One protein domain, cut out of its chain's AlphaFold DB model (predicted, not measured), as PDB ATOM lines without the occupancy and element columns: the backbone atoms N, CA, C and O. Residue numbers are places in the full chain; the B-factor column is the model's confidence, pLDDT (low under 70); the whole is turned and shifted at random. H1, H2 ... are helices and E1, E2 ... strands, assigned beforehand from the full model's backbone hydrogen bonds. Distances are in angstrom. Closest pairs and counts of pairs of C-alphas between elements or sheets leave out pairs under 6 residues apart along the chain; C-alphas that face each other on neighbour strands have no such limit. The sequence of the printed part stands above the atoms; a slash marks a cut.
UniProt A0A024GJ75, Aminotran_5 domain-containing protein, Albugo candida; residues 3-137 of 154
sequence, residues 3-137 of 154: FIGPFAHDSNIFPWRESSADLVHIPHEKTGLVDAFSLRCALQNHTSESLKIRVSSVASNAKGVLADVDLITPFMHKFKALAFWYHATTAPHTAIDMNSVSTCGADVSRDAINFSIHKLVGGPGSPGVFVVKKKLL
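This is residues 3 to 137 of the 154 residues of the protein "Aminotran_5 domain-containing protein" of Albugo candida (UniProt A0A024GJ75). Little here is regular structure: a small four-strand sheet makes the middle, with H3 over one face, H1 over the other, and H2 and E1 beyond E2. In 135 printed residues, H1 E1 H2 E2 H3 E3 E4 E5 hold 53, class mixed. The sheet, E2 E3 E4 E5, is mixed; the whole is compact, radius of gyration of the C-alphas 14.5 A, spans 43 by 38 by 37 A.

Find H1, residues 10 to 18, and on the opposite face H3, residues 69 to 78. E2, residues 53 to 57, and E3, residues 82 to 87, are parallel, N 54 to O 82 2.8 A; with H3 between, they form a strand-helix-strand unit, two parallel neighbour strands joined through a helix, whose crossover is right-handed. E4, residues 112 to 116, is parallel to E3, N 87 to O 114 2.9 A, and makes a hairpin with E5, residues 128 to 132, N 113 to O 131 2.8 A. O i to N i+4 pairs within hydrogen-bond range are 3 of 5 in H1, 4 of 6 in H3.

H1 begins at C-alpha 10, (132.278, 146.538, 72.639); E1, residues 23 to 25, and H2, residues 36 to 45, follow. E5 ends at C-alpha 132, (124.589, 143.054, 90.605).

The printed part has no cut; E3 to E4 is a long link; residues 122 to 124 have pLDDT under 70.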
ATOM      1  N   PHE A   3     138.107 150.881  84.478       95.94
ATOM      2  CA  PHE A   3     139.243 150.130  83.952       95.94
ATOM      3  C   PHE A   3     138.748 149.046  82.997       95.94
ATOM      4  O   PHE A   3     138.085 148.089  83.411       95.94
ATOM      5  N   ILE A   4     139.080 149.180  81.720       94.19
ATOM      6  CA  ILE A   4     138.684 148.238  80.680       94.19
ATOM      7  C   ILE A   4     139.738 147.140  80.597       94.19
ATOM      8  O   ILE A   4     140.880 147.379  80.203       94.19
ATOM      9  N   GLY A   5     139.354 145.933  81.007       88.69
ATOM     10  CA  GLY A   5     140.187 144.745  80.878       88.69
ATOM     11  C   GLY A   5     140.364 144.328  79.414       88.69
ATOM     12  O   GLY A   5     139.582 144.721  78.542       88.69
ATOM     13  N   PRO A   6     141.369 143.492  79.124       80.81
ATOM     14  CA  PRO A   6     141.593 143.013  77.772       80.81
ATOM     15  C   PRO A   6     140.409 142.170  77.283       80.81
ATOM     16  O   PRO A   6     139.732 141.499  78.065       80.81
ATOM     17  N   PHE A   7     140.163 142.200  75.971       76.56
ATOM     18  CA  PHE A   7     139.072 141.461  75.313       76.56
ATOM     19  C   PHE A   7     137.664 141.799  75.829       76.56
ATOM     20  O   PHE A   7     136.724 141.023  75.626       76.56
ATOM     21  N   ALA A   8     137.496 142.944  76.499       76.81
ATOM     22  CA  ALA A   8     136.175 143.486  76.762       76.81
ATOM     23  C   ALA A   8     135.440 143.662  75.425       76.81
ATOM     24  O   ALA A   8     135.954 144.267  74.490       76.81
ATOM     25  N   HIS A   9     134.259 143.060  75.325       79.19
ATOM     26  CA  HIS A   9     133.417 143.174  74.141       79.19
ATOM     27  C   HIS A   9     132.862 144.598  74.036       79.19
ATOM     28  O   HIS A   9     132.481 145.159  75.063       79.19
ATOM     29  N   ASP A  10     132.726 145.150  72.829       80.12
ATOM     30  CA  ASP A  10     132.278 146.538  72.639       80.12
ATOM     31  C   ASP A  10     130.933 146.820  73.317       80.12
ATOM     32  O   ASP A  10     130.776 147.837  73.987       80.12
ATOM     33  N   SER A  11     129.994 145.866  73.273       80.38
ATOM     34  CA  SER A  11     128.702 145.974  73.981       80.38
ATOM     35  C   SER A  11     128.830 146.176  75.495       80.38
ATOM     36  O   SER A  11     127.907 146.672  76.127       80.38
ATOM     37  N   ASN A  12     129.944 145.749  76.088       83.38
ATOM     38  CA  ASN A  12     130.239 145.920  77.504       83.38
ATOM     39  C   ASN A  12     130.955 147.250  77.785       83.38
ATOM     40  O   ASN A  12     130.972 147.684  78.929       83.38
ATOM     41  N   ILE A  13     131.548 147.881  76.765       86.62
ATOM     42  CA  ILE A  13     132.270 149.159  76.857       86.62
ATOM     43  C   ILE A  13     131.333 150.335  76.557       86.62
ATOM     44  O   ILE A  13     131.424 151.358  77.231       86.62
ATOM     45  N   PHE A  14     130.420 150.191  75.586       87.19
ATOM     46  CA  PHE A  14     129.519 151.261  75.140       87.19
ATOM     47  C   PHE A  14     128.798 151.992  76.284       87.19
ATOM     48  O   PHE A  14     128.903 153.216  76.315       87.19
ATOM     49  N   PRO A  15     128.182 151.310  77.276       89.19
ATOM     50  CA  PRO A  15     127.500 152.007  78.368       89.19
ATOM     51  C   PRO A  15     128.428 152.918  79.180       89.19
ATOM     52  O   PRO A  15     128.010 153.966  79.662       89.19
ATOM     53  N   TRP A  16     129.701 152.541  79.317       91.38
ATOM     54  CA  TRP A  16     130.693 153.346  80.029       91.38
ATOM     55  C   TRP A  16     131.194 154.503  79.179       91.38
ATOM     56  O   TRP A  16     131.389 155.593  79.703       91.38
ATOM     57  N   ARG A  17     131.353 154.293  77.870       89.00
ATOM     58  CA  ARG A  17     131.751 155.345  76.928       89.00
ATOM     59  C   ARG A  17     130.686 156.431  76.778       89.00
ATOM     60  O   ARG A  17     131.030 157.589  76.586       89.00
ATOM     61  N   GLU A  18     129.415 156.051  76.828       91.19
ATOM     62  CA  GLU A  18     128.284 156.984  76.776       91.19
ATOM     63  C   GLU A  18     127.995 157.628  78.137       91.19
ATOM     64  O   GLU A  18     127.305 158.644  78.216       91.19
ATOM     65  N   SER A  19     128.548 157.067  79.214       86.88
ATOM     66  CA  SER A  19     128.559 157.714  80.521       86.88
ATOM     67  C   SER A  19     129.653 158.782  80.605       86.88
ATOM     68  O   SER A  19     130.621 158.766  79.852       86.88
ATOM     69  N   SER A  20     129.565 159.681  81.586       88.06
ATOM     70  CA  SER A  20     130.633 160.648  81.897       88.06
ATOM     71  C   SER A  20     131.834 160.018  82.625       88.06
ATOM     72  O   SER A  20     132.500 160.688  83.409       88.06
ATOM     73  N   ALA A  21     132.074 158.715  82.450       91.94
ATOM     74  CA  ALA A  21     133.160 158.011  83.112       91.94
ATOM     75  C   ALA A  21     134.448 158.071  82.289       91.94
ATOM     76  O   ALA A  21     134.465 157.724  81.111       91.94
ATOM     77  N   ASP A  22     135.552 158.393  82.955       94.38
ATOM     78  CA  ASP A  22     136.879 158.227  82.372       94.38
ATOM     79  C   ASP A  22     137.213 156.742  82.203       94.38
ATOM     80  O   ASP A  22     137.012 155.939  83.126       94.38
ATOM     81  N   LEU A  23     137.726 156.385  81.023       95.00
ATOM     82  CA  LEU A  23     138.077 155.015  80.657       95.00
ATOM     83  C   LEU A  23     139.597 154.839  80.620       95.00
ATOM     84  O   LEU A  23     140.298 155.564  79.916       95.00
ATOM     85  N   VAL A  24     140.105 153.822  81.317       95.56
ATOM     86  CA  VAL A  24     141.521 153.427  81.294       95.56
ATOM     87  C   VAL A  24     141.632 152.001  80.775       95.56
ATOM     88  O   VAL A  24     141.162 151.056  81.408       95.56
ATOM     89  N   HIS A  25     142.263 151.831  79.617       94.44
ATOM     90  CA  HIS A  25     142.477 150.516  79.020       94.44
ATOM     91  C   HIS A  25     143.685 149.819  79.646       94.44
ATOM     92  O   HIS A  25     144.787 150.362  79.662       94.44
ATOM     93  N   ILE A  26     143.477 148.596  80.133       94.25
ATOM     94  CA  ILE A  26     144.530 147.759  80.709       94.25
ATOM     95  C   ILE A  26     144.992 146.745  79.654       94.25
ATOM     96  O   ILE A  26     144.163 145.987  79.137       94.25
ATOM     97  N   PRO A  27     146.294 146.708  79.322       90.88
ATOM     98  CA  PRO A  27     146.814 145.785  78.324       90.88
ATOM     99  C   PRO A  27     146.755 144.324  78.797       90.88
ATOM    100  O   PRO A  27     146.538 144.016  79.973       90.88
ATOM    101  N   HIS A  28     146.951 143.409  77.849       87.81
ATOM    102  CA  HIS A  28     147.187 141.996  78.128       87.81
ATOM    103  C   HIS A  28     148.654 141.638  77.910       87.81
ATOM    104  O   HIS A  28     149.341 142.224  77.074       87.81
ATOM    105  N   GLU A  29     149.107 140.620  78.626       87.88
ATOM    106  CA  GLU A  29     150.380 139.956  78.393       87.88
ATOM    107  C   GLU A  29     150.335 139.119  77.106       87.88
ATOM    108  O   GLU A  29     149.270 138.824  76.559       87.88
ATOM    109  N   LYS A  30     151.493 138.642  76.634       82.31
ATOM    110  CA  LYS A  30     151.587 137.794  75.425       82.31
ATOM    111  C   LYS A  30     150.726 136.523  75.507       82.31
ATOM    112  O   LYS A  30     150.252 136.034  74.481       82.31
ATOM    113  N   THR A  31     150.503 136.024  76.720       79.00
ATOM    114  CA  THR A  31     149.649 134.870  77.043       79.00
ATOM    115  C   THR A  31     148.156 135.151  76.847       79.00
ATOM    116  O   THR A  31     147.363 134.218  76.792       79.00
ATOM    117  N   GLY A  32     147.753 136.418  76.702       76.94
ATOM    118  CA  GLY A  32     146.351 136.833  76.670       76.94
ATOM    119  C   GLY A  32     145.730 137.000  78.058       76.94
ATOM    120  O   GLY A  32     144.525 137.195  78.158       76.94
ATOM    121  N   LEU A  33     146.520 136.938  79.130       84.44
ATOM    122  CA  LEU A  33     146.066 137.302  80.471       84.44
ATOM    123  C   LEU A  33     146.201 138.809  80.691       84.44
ATOM    124  O   LEU A  33     146.906 139.491  79.953       84.44
ATOM    125  N   VAL A  34     145.502 139.353  81.688       88.38
ATOM    126  CA  VAL A  34     145.657 140.771  82.038       88.38
ATOM    127  C   VAL A  34     147.074 141.044  82.529       88.38
ATOM    128  O   VAL A  34     147.596 140.283  83.336       88.38
ATOM    129  N   ASP A  35     147.660 142.156  82.096       91.56
ATOM    130  CA  ASP A  35     148.904 142.644  82.681       91.56
ATOM    131  C   ASP A  35     148.631 143.162  84.102       91.56
ATOM    132  O   ASP A  35     148.038 144.229  84.315       91.56
ATOM    133  N   ALA A  36     149.046 142.369  85.091       90.56
ATOM    134  CA  ALA A  36     148.849 142.674  86.501       90.56
ATOM    135  C   ALA A  36     149.646 143.908  86.955       90.56
ATOM    136  O   ALA A  36     149.187 144.636  87.842       90.56
ATOM    137  N   PHE A  37     150.808 144.169  86.352       93.31
ATOM    138  CA  PHE A  37     151.626 145.336  86.667       93.31
ATOM    139  C   PHE A  37     150.938 146.611  86.179       93.31
ATOM    140  O   PHE A  37     150.698 147.522  86.974       93.31
ATOM    141  N   SER A  38     150.515 146.636  84.913       94.50
ATOM    142  CA  SER A  38     149.783 147.772  84.344       94.50
ATOM    143  C   SER A  38     148.476 148.046  85.091       94.50
ATOM    144  O   SER A  38     148.169 149.198  85.406       94.50
ATOM    145  N   LEU A  39     147.731 146.996  85.456       95.00
ATOM    146  CA  LEU A  39     146.530 147.126  86.283       95.00
ATOM    147  C   LEU A  39     146.837 147.761  87.644       95.00
ATOM    148  O   LEU A  39     146.110 148.649  88.092       95.00
ATOM    149  N   ARG A  40     147.901 147.307  88.314       95.44
ATOM    150  CA  ARG A  40     148.317 147.841  89.613       95.44
ATOM    151  C   ARG A  40     148.671 149.319  89.514       95.44
ATOM    152  O   ARG A  40     148.172 150.101  90.320       95.44
ATOM    153  N   CYS A  41     149.495 149.695  88.540       96.00
ATOM    154  CA  CYS A  41     149.888 151.082  88.312       96.00
ATOM    155  C   CYS A  41     148.666 151.971  88.061       96.00
ATOM    156  O   CYS A  41     148.525 153.012  88.699       96.00
ATOM    157  N   ALA A  42     147.737 151.526  87.210       95.88
ATOM    158  CA  ALA A  42     146.503 152.255  86.944       95.88
ATOM    159  C   ALA A  42     145.664 152.448  88.222       95.88
ATOM    160  O   ALA A  42     145.231 153.556  88.525       95.88
ATOM    161  N   LEU A  43     145.488 151.402  89.035       95.56
ATOM    162  CA  LEU A  43     144.745 151.509  90.295       95.56
ATOM    163  C   LEU A  43     145.426 152.423  91.321       95.56
ATOM    164  O   LEU A  43     144.728 153.109  92.069       95.56
ATOM    165  N   GLN A  44     146.762 152.442  91.365       95.75
ATOM    166  CA  GLN A  44     147.540 153.311  92.252       95.75
ATOM    167  C   GLN A  44     147.430 154.788  91.853       95.75
ATOM    168  O   GLN A  44     147.194 155.638  92.715       95.75
ATOM    169  N   ASN A  45     147.515 155.077  90.554       96.00
ATOM    170  CA  ASN A  45     147.421 156.436  90.015       96.00
ATOM    171  C   ASN A  45     146.031 157.059  90.194       96.00
ATOM    172  O   ASN A  45     145.899 158.277  90.214       96.00
ATOM    173  N   HIS A  46     145.003 156.230  90.374       94.75
ATOM    174  CA  HIS A  46     143.615 156.659  90.538       94.75
ATOM    175  C   HIS A  46     143.074 156.366  91.943       94.75
ATOM    176  O   HIS A  46     141.881 156.145  92.135       94.75
ATOM    177  N   THR A  47     143.934 156.336  92.964       91.94
ATOM    178  CA  THR A  47     143.510 156.035  94.344       91.94
ATOM    179  C   THR A  47     142.508 157.038  94.915       91.94
ATOM    180  O   THR A  47     141.654 156.612  95.695       91.94
ATOM    181  N   SER A  48     142.576 158.308  94.498       91.81
ATOM    182  CA  SER A  48     141.674 159.399  94.900       91.81
ATOM    183  C   SER A  48     140.259 159.293  94.328       91.81
ATOM    184  O   SER A  48     139.354 159.957  94.829       91.81
ATOM    185  N   GLU A  49     140.050 158.463  93.305       91.62
ATOM    186  CA  GLU A  49     138.740 158.273  92.686       91.62
ATOM    187  C   GLU A  49     137.758 157.625  93.664       91.62
ATOM    188  O   GLU A  49     138.023 156.553  94.221       91.62
ATOM    189  N   SER A  50     136.593 158.254  93.831       89.25
ATOM    190  CA  SER A  50     135.535 157.773  94.725       89.25
ATOM    191  C   SER A  50     134.900 156.471  94.234       89.25
ATOM    192  O   SER A  50     134.490 155.641  95.046       89.25
ATOM    193  N   LEU A  51     134.853 156.270  92.913       92.94
ATOM    194  CA  LEU A  51     134.304 155.080  92.277       92.94
ATOM    195  C   LEU A  51     135.243 154.550  91.191       92.94
ATOM    196  O   LEU A  51     135.512 155.200  90.175       92.94
ATOM    197  N   LYS A  52     135.692 153.316  91.415       96.31
ATOM    198  CA  LYS A  52     136.565 152.552  90.528       96.31
ATOM    199  C   LYS A  52     135.878 151.254  90.161       96.31
ATOM    200  O   LYS A  52     135.565 150.460  91.045       96.31
ATOM    201  N   ILE A  53     135.666 151.038  88.873       95.94
ATOM    202  CA  ILE A  53     135.025 149.828  88.359       95.94
ATOM    203  C   ILE A  53     135.960 149.215  87.335       95.94
ATOM    204  O   ILE A  53     136.441 149.912  86.452       95.94
ATOM    205  N   ARG A  54     136.222 147.918  87.427       94.62
ATOM    206  CA  ARG A  54     136.815 147.163  86.329       94.62
ATOM    207  C   ARG A  54     135.731 146.427  85.577       94.62
ATOM    208  O   ARG A  54     134.888 145.789  86.192       94.62
ATOM    209  N   VAL A  55     135.832 146.451  84.257       94.12
ATOM    210  CA  VAL A  55     134.917 145.777  83.343       94.12
ATOM    211  C   VAL A  55     135.744 144.865  82.444       94.12
ATOM    212  O   VAL A  55     136.653 145.327  81.757       94.12
ATOM    213  N   SER A  56     135.486 143.557  82.473       90.75
ATOM    214  CA  SER A  56     136.289 142.571  81.738       90.75
ATOM    215  C   SER A  56     135.446 141.390  81.280       90.75
ATOM    216  O   SER A  56     134.514 140.985  81.970       90.75
ATOM    217  N   SER A  57     135.797 140.798  80.139       90.81
ATOM    218  CA  SER A  57     135.260 139.490  79.751       90.81
ATOM    219  C   SER A  57     135.930 138.380  80.570       90.81
ATOM    220  O   SER A  57     137.101 138.505  80.936       90.81
ATOM    221  N   VAL A  58     135.201 137.296  80.850       90.69
ATOM    222  CA  VAL A  58     135.741 136.104  81.537       90.69
ATOM    223  C   VAL A  58     136.617 135.259  80.611       90.69
ATOM    224  O   VAL A  58     137.531 134.595  81.083       90.69
ATOM    225  N   ALA A  59     136.389 135.314  79.297       88.69
ATOM    226  CA  ALA A  59     137.273 134.712  78.303       88.69
ATOM    227  C   ALA A  59     137.525 135.646  77.121       88.69
ATOM    228  O   ALA A  59     136.695 136.495  76.783       88.69
ATOM    229  N   SER A  60     138.654 135.428  76.453       82.94
ATOM    230  CA  SER A  60     138.939 135.991  75.140       82.94
ATOM    231  C   SER A  60     138.136 135.270  74.057       82.94
ATOM    232  O   SER A  60     138.284 134.065  73.875       82.94
ATOM    233  N   ASN A  61     137.356 136.011  73.268       77.50
ATOM    234  CA  ASN A  61     136.622 135.434  72.133       77.50
ATOM    235  C   ASN A  61     137.546 134.983  70.993       77.50
ATOM    236  O   ASN A  61     137.168 134.118  70.213       77.50
ATOM    237  N   ALA A  62     138.739 135.577  70.879       75.69
ATOM    238  CA  ALA A  62     139.665 135.287  69.785       75.69
ATOM    239  C   ALA A  62     140.524 134.043  70.053       75.69
ATOM    240  O   ALA A  62     140.848 133.310  69.126       75.69
ATOM    241  N   LYS A  63     140.924 133.827  71.313       79.44
ATOM    242  CA  LYS A  63     141.882 132.772  71.693       79.44
ATOM    243  C   LYS A  63     141.328 131.745  72.684       79.44
ATOM    244  O   LYS A  63     142.017 130.780  72.985       79.44
ATOM    245  N   GLY A  64     140.142 131.968  73.252       82.06
ATOM    246  CA  GLY A  64     139.558 131.097  74.279       82.06
ATOM    247  C   GLY A  64     140.251 131.150  75.646       82.06
ATOM    248  O   GLY A  64     139.900 130.379  76.531       82.06
ATOM    249  N   VAL A  65     141.225 132.047  75.845       86.75
ATOM    250  CA  VAL A  65     141.945 132.187  77.122       86.75
ATOM    251  C   VAL A  65     140.997 132.689  78.207       86.75
ATOM    252  O   VAL A  65     140.352 133.724  78.022       86.75
ATOM    253  N   LEU A  66     140.935 131.968  79.328       88.69
ATOM    254  CA  LEU A  66     140.154 132.336  80.508       88.69
ATOM    255  C   LEU A  66     140.926 133.334  81.373       88.69
ATOM    256  O   LEU A  66     142.111 133.155  81.649       88.69
ATOM    257  N   ALA A  67     140.239 134.382  81.816       89.12
ATOM    258  CA  ALA A  67     140.748 135.278  82.835       89.12
ATOM    259  C   ALA A  67     140.733 134.574  84.196       89.12
ATOM    260  O   ALA A  67     139.763 133.898  84.541       89.12
ATOM    261  N   ASP A  68     141.773 134.794  84.997       89.38
ATOM    262  CA  ASP A  68     141.807 134.332  86.383       89.38
ATOM    263  C   ASP A  68     140.946 135.253  87.262       89.38
ATOM    264  O   ASP A  68     141.412 136.223  87.868       89.38
ATOM    265  N   VAL A  69     139.637 135.004  87.244       91.38
ATOM    266  CA  VAL A  69     138.657 135.840  87.941       91.38
ATOM    267  C   VAL A  69     138.890 135.840  89.452       91.38
ATOM    268  O   VAL A  69     138.720 136.881  90.092       91.38
ATOM    269  N   ASP A  70     139.308 134.703  90.003       90.12
ATOM    270  CA  ASP A  70     139.496 134.515  91.438       90.12
ATOM    271  C   ASP A  70     140.823 135.121  91.922       90.12
ATOM    272  O   ASP A  70     140.942 135.485  93.087       90.12
ATOM    273  N   LEU A  71     141.793 135.347  91.031       90.75
ATOM    274  CA  LEU A  71     142.964 136.182  91.310       90.75
ATOM    275  C   LEU A  71     142.645 137.681  91.190       90.75
ATOM    276  O   LEU A  71     143.056 138.493  92.023       90.75
ATOM    277  N   ILE A  72     141.914 138.069  90.143       93.00
ATOM    278  CA  ILE A  72     141.699 139.477  89.785       93.00
ATOM    279  C   ILE A  72     140.678 140.151  90.705       93.00
ATOM    280  O   ILE A  72     140.894 141.285  91.127       93.00
ATOM    281  N   THR A  73     139.567 139.489  91.020       95.25
ATOM    282  CA  THR A  73     138.490 140.052  91.853       95.25
ATOM    283  C   THR A  73     138.982 140.510  93.233       95.25
ATOM    284  O   THR A  73     138.841 141.697  93.542       95.25
ATOM    285  N   PRO A  74     139.662 139.671  94.041       94.94
ATOM    286  CA  PRO A  74     140.180 140.116  95.334       94.94
ATOM    287  C   PRO A  74     141.281 141.167  95.180       94.94
ATOM    288  O   PRO A  74     141.437 142.029  96.046       94.94
ATOM    289  N   PHE A  75     142.042 141.137  94.082       94.81
ATOM    290  CA  PHE A  75     143.009 142.186  93.782       94.81
ATOM    291  C   PHE A  75     142.323 143.546  93.580       94.81
ATOM    292  O   PHE A  75     142.763 144.526  94.173       94.81
ATOM    293  N   MET A  76     141.212 143.611  92.839       96.06
ATOM    294  CA  MET A  76     140.412 144.837  92.703       96.06
ATOM    295  C   MET A  76     139.881 145.316  94.061       96.06
ATOM    296  O   MET A  76     140.020 146.494  94.403       96.06
ATOM    297  N   HIS A  77     139.358 144.397  94.879       95.69
ATOM    298  CA  HIS A  77     138.830 144.720  96.205       95.69
ATOM    299  C   HIS A  77     139.886 145.345  97.131       95.69
ATOM    300  O   HIS A  77     139.573 146.288  97.860       95.69
ATOM    301  N   LYS A  78     141.158 144.914  97.056       94.50
ATOM    302  CA  LYS A  78     142.269 145.526  97.819       94.50
ATOM    303  C   LYS A  78     142.445 147.020  97.529       94.50
ATOM    304  O   LYS A  78     142.865 147.764  98.410       94.50
ATOM    305  N   PHE A  79     142.084 147.475  96.329       95.31
ATOM    306  CA  PHE A  79     142.127 148.888  95.934       95.31
ATOM    307  C   PHE A  79     140.781 149.610  96.107       95.31
ATOM    308  O   PHE A  79     140.619 150.729  95.607       95.31
ATOM    309  N   LYS A  80     139.824 149.001  96.828       95.38
ATOM    310  CA  LYS A  80     138.440 149.483  96.980       95.38
ATOM    311  C   LYS A  80     137.758 149.712  95.625       95.38
ATOM    312  O   LYS A  80     137.043 150.691  95.440       95.38
ATOM    313  N   ALA A  81     138.049 148.848  94.660       96.56
ATOM    314  CA  ALA A  81     137.495 148.907  93.319       96.56
ATOM    315  C   ALA A  81     136.586 147.700  93.069       96.56
ATOM    316  O   ALA A  81     136.828 146.619  93.603       96.56
ATOM    317  N   LEU A  82     135.551 147.905  92.257       96.75
ATOM    318  CA  LEU A  82     134.542 146.899  91.944       96.75
ATOM    319  C   LEU A  82     134.950 146.060  90.728       96.75
ATOM    320  O   LEU A  82     135.542 146.589  89.786       96.75
ATOM    321  N   ALA A  83     134.604 144.774  90.719       95.62
ATOM    322  CA  ALA A  83     134.920 143.845  89.632       95.62
ATOM    323  C   ALA A  83     133.656 143.370  88.889       95.62
ATOM    324  O   ALA A  83     132.862 142.585  89.415       95.62
ATOM    325  N   PHE A  84     133.469 143.858  87.657       95.50
ATOM    326  CA  PHE A  84     132.341 143.523  86.783       95.50
ATOM    327  C   PHE A  84     132.800 142.562  85.682       95.50
ATOM    328  O   PHE A  84     133.738 142.853  84.928       95.50
ATOM    329  N   TRP A  85     132.111 141.427  85.571       94.31
ATOM    330  CA  TRP A  85     132.516 140.317  84.713       94.31
ATOM    331  C   TRP A  85     131.481 139.986  83.648       94.31
ATOM    332  O   TRP A  85     130.332 139.678  83.951       94.31
ATOM    333  N   TYR A  86     131.924 139.968  82.395       92.44
ATOM    334  CA  TYR A  86     131.089 139.616  81.258       92.44
ATOM    335  C   TYR A  86     131.354 138.191  80.794       92.44
ATOM    336  O   TYR A  86     132.411 137.876  80.237       92.44
ATOM    337  N   HIS A  87     130.366 137.319  80.967       91.06
ATOM    338  CA  HIS A  87     130.381 135.971  80.410       91.06
ATOM    339  C   HIS A  87     129.895 136.017  78.956       91.06
ATOM    340  O   HIS A  87     128.810 135.553  78.611       91.06
ATOM    341  N   ALA A  88     130.706 136.639  78.093       82.56
ATOM    342  CA  ALA A  88     130.367 136.876  76.693       82.56
ATOM    343  C   ALA A  88     130.200 135.575  75.910       82.56
ATOM    344  O   ALA A  88     129.251 135.440  75.161       82.56
ATOM    345  N   THR A  89     131.150 134.658  76.033       82.44
ATOM    346  CA  THR A  89     131.190 133.371  75.318       82.44
ATOM    347  C   THR A  89     131.228 132.198  76.280       82.44
ATOM    348  O   THR A  89     130.985 131.071  75.880       82.44
ATOM    349  N   THR A  90     131.484 132.458  77.560       88.94
ATOM    350  CA  THR A  90     131.608 131.433  78.595       88.94
ATOM    351  C   THR A  90     130.277 131.049  79.219       88.94
ATOM    352  O   THR A  90     130.179 129.963  79.775       88.94
ATOM    353  N   ALA A  91     129.240 131.887  79.115       90.31
ATOM    354  CA  ALA A  91     127.942 131.626  79.741       90.31
ATOM    355  C   ALA A  91     127.346 130.233  79.427       90.31
ATOM    356  O   ALA A  91     126.823 129.617  80.352       90.31
ATOM    357  N   PRO A  92     127.454 129.684  78.197       87.94
ATOM    358  CA  PRO A  92     126.976 128.329  77.896       87.94
ATOM    359  C   PRO A  92     127.896 127.200  78.393       87.94
ATOM    360  O   PRO A  92     127.504 126.039  78.352       87.94
ATOM    361  N   HIS A  93     129.130 127.513  78.796       87.44
ATOM    362  CA  HIS A  93     130.204 126.532  79.010       87.44
ATOM    363  C   HIS A  93     130.747 126.501  80.442       87.44
ATOM    364  O   HIS A  93     131.431 125.556  80.818       87.44
ATOM    365  N   THR A  94     130.478 127.532  81.239       87.50
ATOM    366  CA  THR A  94     131.025 127.686  82.590       87.50
ATOM    367  C   THR A  94     129.917 127.984  83.580       87.50
ATOM    368  O   THR A  94     128.976 128.704  83.248       87.50
ATOM    369  N   ALA A  95     130.078 127.521  84.819       89.31
ATOM    370  CA  ALA A  95     129.231 127.972  85.911       89.31
ATOM    371  C   ALA A  95     129.351 129.498  86.076       89.31
ATOM    372  O   ALA A  95     130.452 130.049  86.142       89.31
ATOM    373  N   ILE A  96     128.206 130.179  86.130       91.50
ATOM    374  CA  ILE A  96     128.133 131.601  86.459       91.50
ATOM    375  C   ILE A  96     127.848 131.697  87.952       91.50
ATOM    376  O   ILE A  96     126.721 131.468  88.386       91.50
ATOM    377  N   ASP A  97     128.874 132.022  88.732       92.75
ATOM    378  CA  ASP A  97     128.774 132.099  90.186       92.75
ATOM    379  C   ASP A  97     129.116 133.504  90.687       92.75
ATOM    380  O   ASP A  97     130.235 134.001  90.560       92.75
ATOM    381  N   MET A  98     128.115 134.156  91.268       94.19
ATOM    382  CA  MET A  98     128.236 135.497  91.828       94.19
ATOM    383  C   MET A  98     129.037 135.519  93.135       94.19
ATOM    384  O   MET A  98     129.723 136.499  93.429       94.19
ATOM    385  N   ASN A  99     128.950 134.448  93.924       93.88
ATOM    386  CA  ASN A  99     129.433 134.384  95.300       93.88
ATOM    387  C   ASN A  99     130.384 133.200  95.492       93.88
ATOM    388  O   ASN A  99     130.265 132.464  96.472       93.88
ATOM    389  N   SER A 100     131.332 133.040  94.567       89.06
ATOM    390  CA  SER A 100     132.360 132.011  94.699       89.06
ATOM    391  C   SER A 100     133.126 132.159  96.006       89.06
ATOM    392  O   SER A 100     133.331 133.264  96.519       89.06
ATOM    393  N   VAL A 101     133.541 131.018  96.547       89.25
ATOM    394  CA  VAL A 101     134.241 130.934  97.824       89.25
ATOM    395  C   VAL A 101     135.705 130.624  97.554       89.25
ATOM    396  O   VAL A 101     136.032 129.633  96.907       89.25
ATOM    397  N   SER A 102     136.591 131.477  98.060       87.88
ATOM    398  CA  SER A 102     138.033 131.254  97.978       87.88
ATOM    399  C   SER A 102     138.493 130.235  99.014       87.88
ATOM    400  O   SER A 102     138.076 130.279 100.172       87.88
ATOM    401  N   THR A 103     139.440 129.383  98.633       84.94
ATOM    402  CA  THR A 103     140.113 128.451  99.549       84.94
ATOM    403  C   THR A 103     141.075 129.147 100.513       84.94
ATOM    404  O   THR A 103     141.347 128.617 101.586       84.94
ATOM    405  N   CYS A 104     141.575 130.341 100.174       85.19
ATOM    406  CA  CYS A 104     142.512 131.109 101.002       85.19
ATOM    407  C   CYS A 104     141.848 132.258 101.783       85.19
ATOM    408  O   CYS A 104     142.539 133.112 102.336       85.19
ATOM    409  N   GLY A 105     140.510 132.298 101.822       88.00
ATOM    410  CA  GLY A 105     139.738 133.300 102.567       88.00
ATOM    411  C   GLY A 105     139.658 134.684 101.910       88.00
ATOM    412  O   GLY A 105     139.107 135.607 102.504       88.00
ATOM    413  N   ALA A 106     140.188 134.855 100.694       91.69
ATOM    414  CA  ALA A 106     140.056 136.102  99.948       91.69
ATOM    415  C   ALA A 106     138.614 136.307  99.445       91.69
ATOM    416  O   ALA A 106     137.953 135.357  99.025       91.69
ATOM    417  N   ASP A 107     138.132 137.554  99.430       93.81
ATOM    418  CA  ASP A 107     136.833 137.868  98.827       93.81
ATOM    419  C   ASP A 107     136.933 137.838  97.295       93.81
ATOM    420  O   ASP A 107     137.370 138.808  96.668       93.81
ATOM    421  N   VAL A 108     136.526 136.712  96.709       95.06
ATOM    422  CA  VAL A 108     136.448 136.481  95.256       95.06
ATOM    423  C   VAL A 108     135.029 136.679  94.711       95.06
ATOM    424  O   VAL A 108     134.763 136.398  93.543       95.06
ATOM    425  N   SER A 109     134.099 137.170  95.535       94.75
ATOM    426  CA  SER A 109     132.717 137.362  95.113       94.75
ATOM    427  C   SER A 109     132.616 138.521  94.122       94.75
ATOM    428  O   SER A 109     133.032 139.644  94.398       94.75
ATOM    429  N   ARG A 110     132.010 138.279  92.965       95.88
ATOM    430  CA  ARG A 110     131.929 139.248  91.863       95.88
ATOM    431  C   ARG A 110     130.956 140.367  92.232       95.88
ATOM    432  O   ARG A 110     129.989 140.135  92.952       95.88
ATOM    433  N   ASP A 111     131.199 141.599  91.797       97.06
ATOM    434  CA  ASP A 111     130.334 142.737  92.155       97.06
ATOM    435  C   ASP A 111     129.158 142.902  91.207       97.06
ATOM    436  O   ASP A 111     128.033 143.185  91.639       97.06
ATOM    437  N   ALA A 112     129.410 142.629  89.929       96.44
ATOM    438  CA  ALA A 112     128.378 142.432  88.936       96.44
ATOM    439  C   ALA A 112     128.805 141.399  87.889       96.44
ATOM    440  O   ALA A 112     129.993 141.221  87.605       96.44
ATOM    441  N   ILE A 113     127.816 140.743  87.297       95.19
ATOM    442  CA  ILE A 113     127.969 139.828  86.177       95.19
ATOM    443  C   ILE A 113     126.971 140.213  85.092       95.19
ATOM    444  O   ILE A 113     125.791 140.405  85.371       95.19
ATOM    445  N   ASN A 114     127.415 140.254  83.844       92.50
ATOM    446  CA  ASN A 114     126.534 140.256  82.684       92.50
ATOM    447  C   ASN A 114     126.765 139.035  81.796       92.50
ATOM    448  O   ASN A 114     127.862 138.482  81.719       92.50
ATOM    449  N   PHE A 115     125.720 138.635  81.081       91.25
ATOM    450  CA  PHE A 115     125.797 137.659  79.998       91.25
ATOM    451  C   PHE A 115     124.643 137.847  79.017       91.25
ATOM    452  O   PHE A 115     123.617 138.444  79.334       91.25
ATOM    453  N   SER A 116     124.833 137.349  77.800       86.00
ATOM    454  CA  SER A 116     123.865 137.488  76.714       86.00
ATOM    455  C   SER A 116     123.146 136.170  76.467       86.00
ATOM    456  O   SER A 116     123.793 135.206  76.061       86.00
ATOM    457  N   ILE A 117     121.821 136.129  76.657       86.44
ATOM    458  CA  ILE A 117     121.039 134.896  76.464       86.44
ATOM    459  C   ILE A 117     121.059 134.436  75.003       86.44
ATOM    460  O   ILE A 117     121.068 133.236  74.748       86.44
ATOM    461  N   HIS A 118     121.199 135.356  74.044       84.06
ATOM    462  CA  HIS A 118     121.228 135.020  72.615       84.06
ATOM    463  C   HIS A 118     122.476 134.239  72.179       84.06
ATOM    464  O   HIS A 118     122.606 133.886  71.011       84.06
ATOM    465  N   LYS A 119     123.402 133.980  73.110       80.38
ATOM    466  CA  LYS A 119     124.561 133.101  72.925       80.38
ATOM    467  C   LYS A 119     124.385 131.730  73.587       80.38
ATOM    468  O   LYS A 119     125.256 130.880  73.452       80.38
ATOM    469  N   LEU A 120     123.279 131.519  74.303       82.44
ATOM    470  CA  LEU A 120     122.838 130.222  74.811       82.44
ATOM    471  C   LEU A 120     121.904 129.548  73.792       82.44
ATOM    472  O   LEU A 120     121.467 130.155  72.815       82.44
ATOM    473  N   VAL A 121     121.556 128.287  74.063       72.12
ATOM    474  CA  VAL A 121     120.744 127.396  73.205       72.12
ATOM    475  C   VAL A 121     119.357 127.977  72.828       72.12
ATOM    476  O   VAL A 121     118.715 127.473  71.914       72.12
ATOM    477  N   GLY A 122     118.904 129.068  73.462       62.91
ATOM    478  CA  GLY A 122     117.607 129.724  73.222       62.91
ATOM    479  C   GLY A 122     117.539 130.760  72.084       62.91
ATOM    480  O   GLY A 122     116.441 131.184  71.739       62.91
ATOM    481  N   GLY A 123     118.666 131.153  71.478       66.44
ATOM    482  CA  GLY A 123     118.679 131.830  70.172       66.44
ATOM    483  C   GLY A 123     118.449 133.362  70.111       66.44
ATOM    484  O   GLY A 123     118.337 134.041  71.142       66.44
ATOM    485  N   PRO A 124     118.452 133.923  68.876       67.62
ATOM    486  CA  PRO A 124     118.462 135.363  68.578       67.62
ATOM    487  C   PRO A 124     117.265 136.134  69.150       67.62
ATOM    488  O   PRO A 124     116.155 135.620  69.201       67.62
ATOM    489  N   GLY A 125     117.479 137.394  69.541       72.94
ATOM    490  CA  GLY A 125     116.420 138.277  70.061       72.94
ATOM    491  C   GLY A 125     116.156 138.168  71.567       72.94
ATOM    492  O   GLY A 125     115.329 138.908  72.095       72.94
ATOM    493  N   SER A 126     116.869 137.294  72.280       81.38
ATOM    494  CA  SER A 126     116.763 137.181  73.737       81.38
ATOM    495  C   SER A 126     117.580 138.257  74.478       81.38
ATOM    496  O   SER A 126     118.642 138.683  73.999       81.38
ATOM    497  N   PRO A 127     117.095 138.724  75.648       84.50
ATOM    498  CA  PRO A 127     117.688 139.854  76.353       84.50
ATOM    499  C   PRO A 127     119.049 139.517  76.978       84.50
ATOM    500  O   PRO A 127     119.413 138.358  77.191       84.50
ATOM    501  N   GLY A 128     119.808 140.562  77.306       86.94
ATOM    502  CA  GLY A 128     120.953 140.444  78.204       86.94
ATOM    503  C   GLY A 128     120.494 140.318  79.657       86.94
ATOM    504  O   GLY A 128     119.488 140.907  80.051       86.94
ATOM    505  N   VAL A 129     121.247 139.573  80.461       90.50
ATOM    506  CA  VAL A 129     121.059 139.493  81.913       90.50
ATOM    507  C   VAL A 129     122.189 140.252  82.586       90.50
ATOM    508  O   VAL A 129     123.356 140.056  82.249       90.50
ATOM    509  N   PHE A 130     121.836 141.101  83.549       93.31
ATOM    510  CA  PHE A 130     122.774 141.795  84.423       93.31
ATOM    511  C   PHE A 130     122.419 141.507  85.881       93.31
ATOM    512  O   PHE A 130     121.322 141.813  86.344       93.31
ATOM    513  N   VAL A 131     123.354 140.896  86.597       95.38
ATOM    514  CA  VAL A 131     123.267 140.554  88.013       95.38
ATOM    515  C   VAL A 131     124.228 141.461  88.762       95.38
ATOM    516  O   VAL A 131     125.397 141.550  88.406       95.38
ATOM    517  N   VAL A 132     123.768 142.129  89.813       96.44
ATOM    518  CA  VAL A 132     124.589 143.054  90.605       96.44
ATOM    519  C   VAL A 132     124.295 142.873  92.085       96.44
ATOM    520  O   VAL A 132     123.153 142.616  92.478       96.44
ATOM    521  N   LYS A 133     125.319 142.997  92.937       95.38
ATOM    522  CA  LYS A 133     125.109 142.911  94.385       95.38
ATOM    523  C   LYS A 133     124.219 144.054  94.859       95.38
ATOM    524  O   LYS A 133     124.525 145.226  94.650       95.38
ATOM    525  N   LYS A 134     123.177 143.717  95.624       93.19
ATOM    526  CA  LYS A 134     122.226 144.688  96.193       93.19
ATOM    527  C   LYS A 134     122.906 145.828  96.961       93.19
ATOM    528  O   LYS A 134     122.437 146.955  96.888       93.19
ATOM    529  N   LYS A 135     124.018 145.553  97.657       92.19
ATOM    530  CA  LYS A 135     124.781 146.562  98.419       92.19
ATOM    531  C   LYS A 135     125.330 147.713  97.561       92.19
ATOM    532  O   LYS A 135     125.627 148.762  98.111       92.19
ATOM    533  N   LEU A 136     125.473 147.504  96.251       91.44
ATOM    534  CA  LEU A 136     125.969 148.498  95.293       91.44
ATOM    535  C   LEU A 136     124.844 149.363  94.718       91.44
ATOM    536  O   LEU A 136     125.099 150.395  94.104       91.44
ATOM    537  N   LEU A 137     123.590 148.944  94.906       88.94
ATOM    538  CA  LEU A 137     122.424 149.686  94.462       88.94
ATOM    539  C   LEU A 137     122.044 150.697  95.539       88.94
ATOM    540  O   LEU A 137     121.302 150.402  96.478       88.94
TER     541      LEU A 137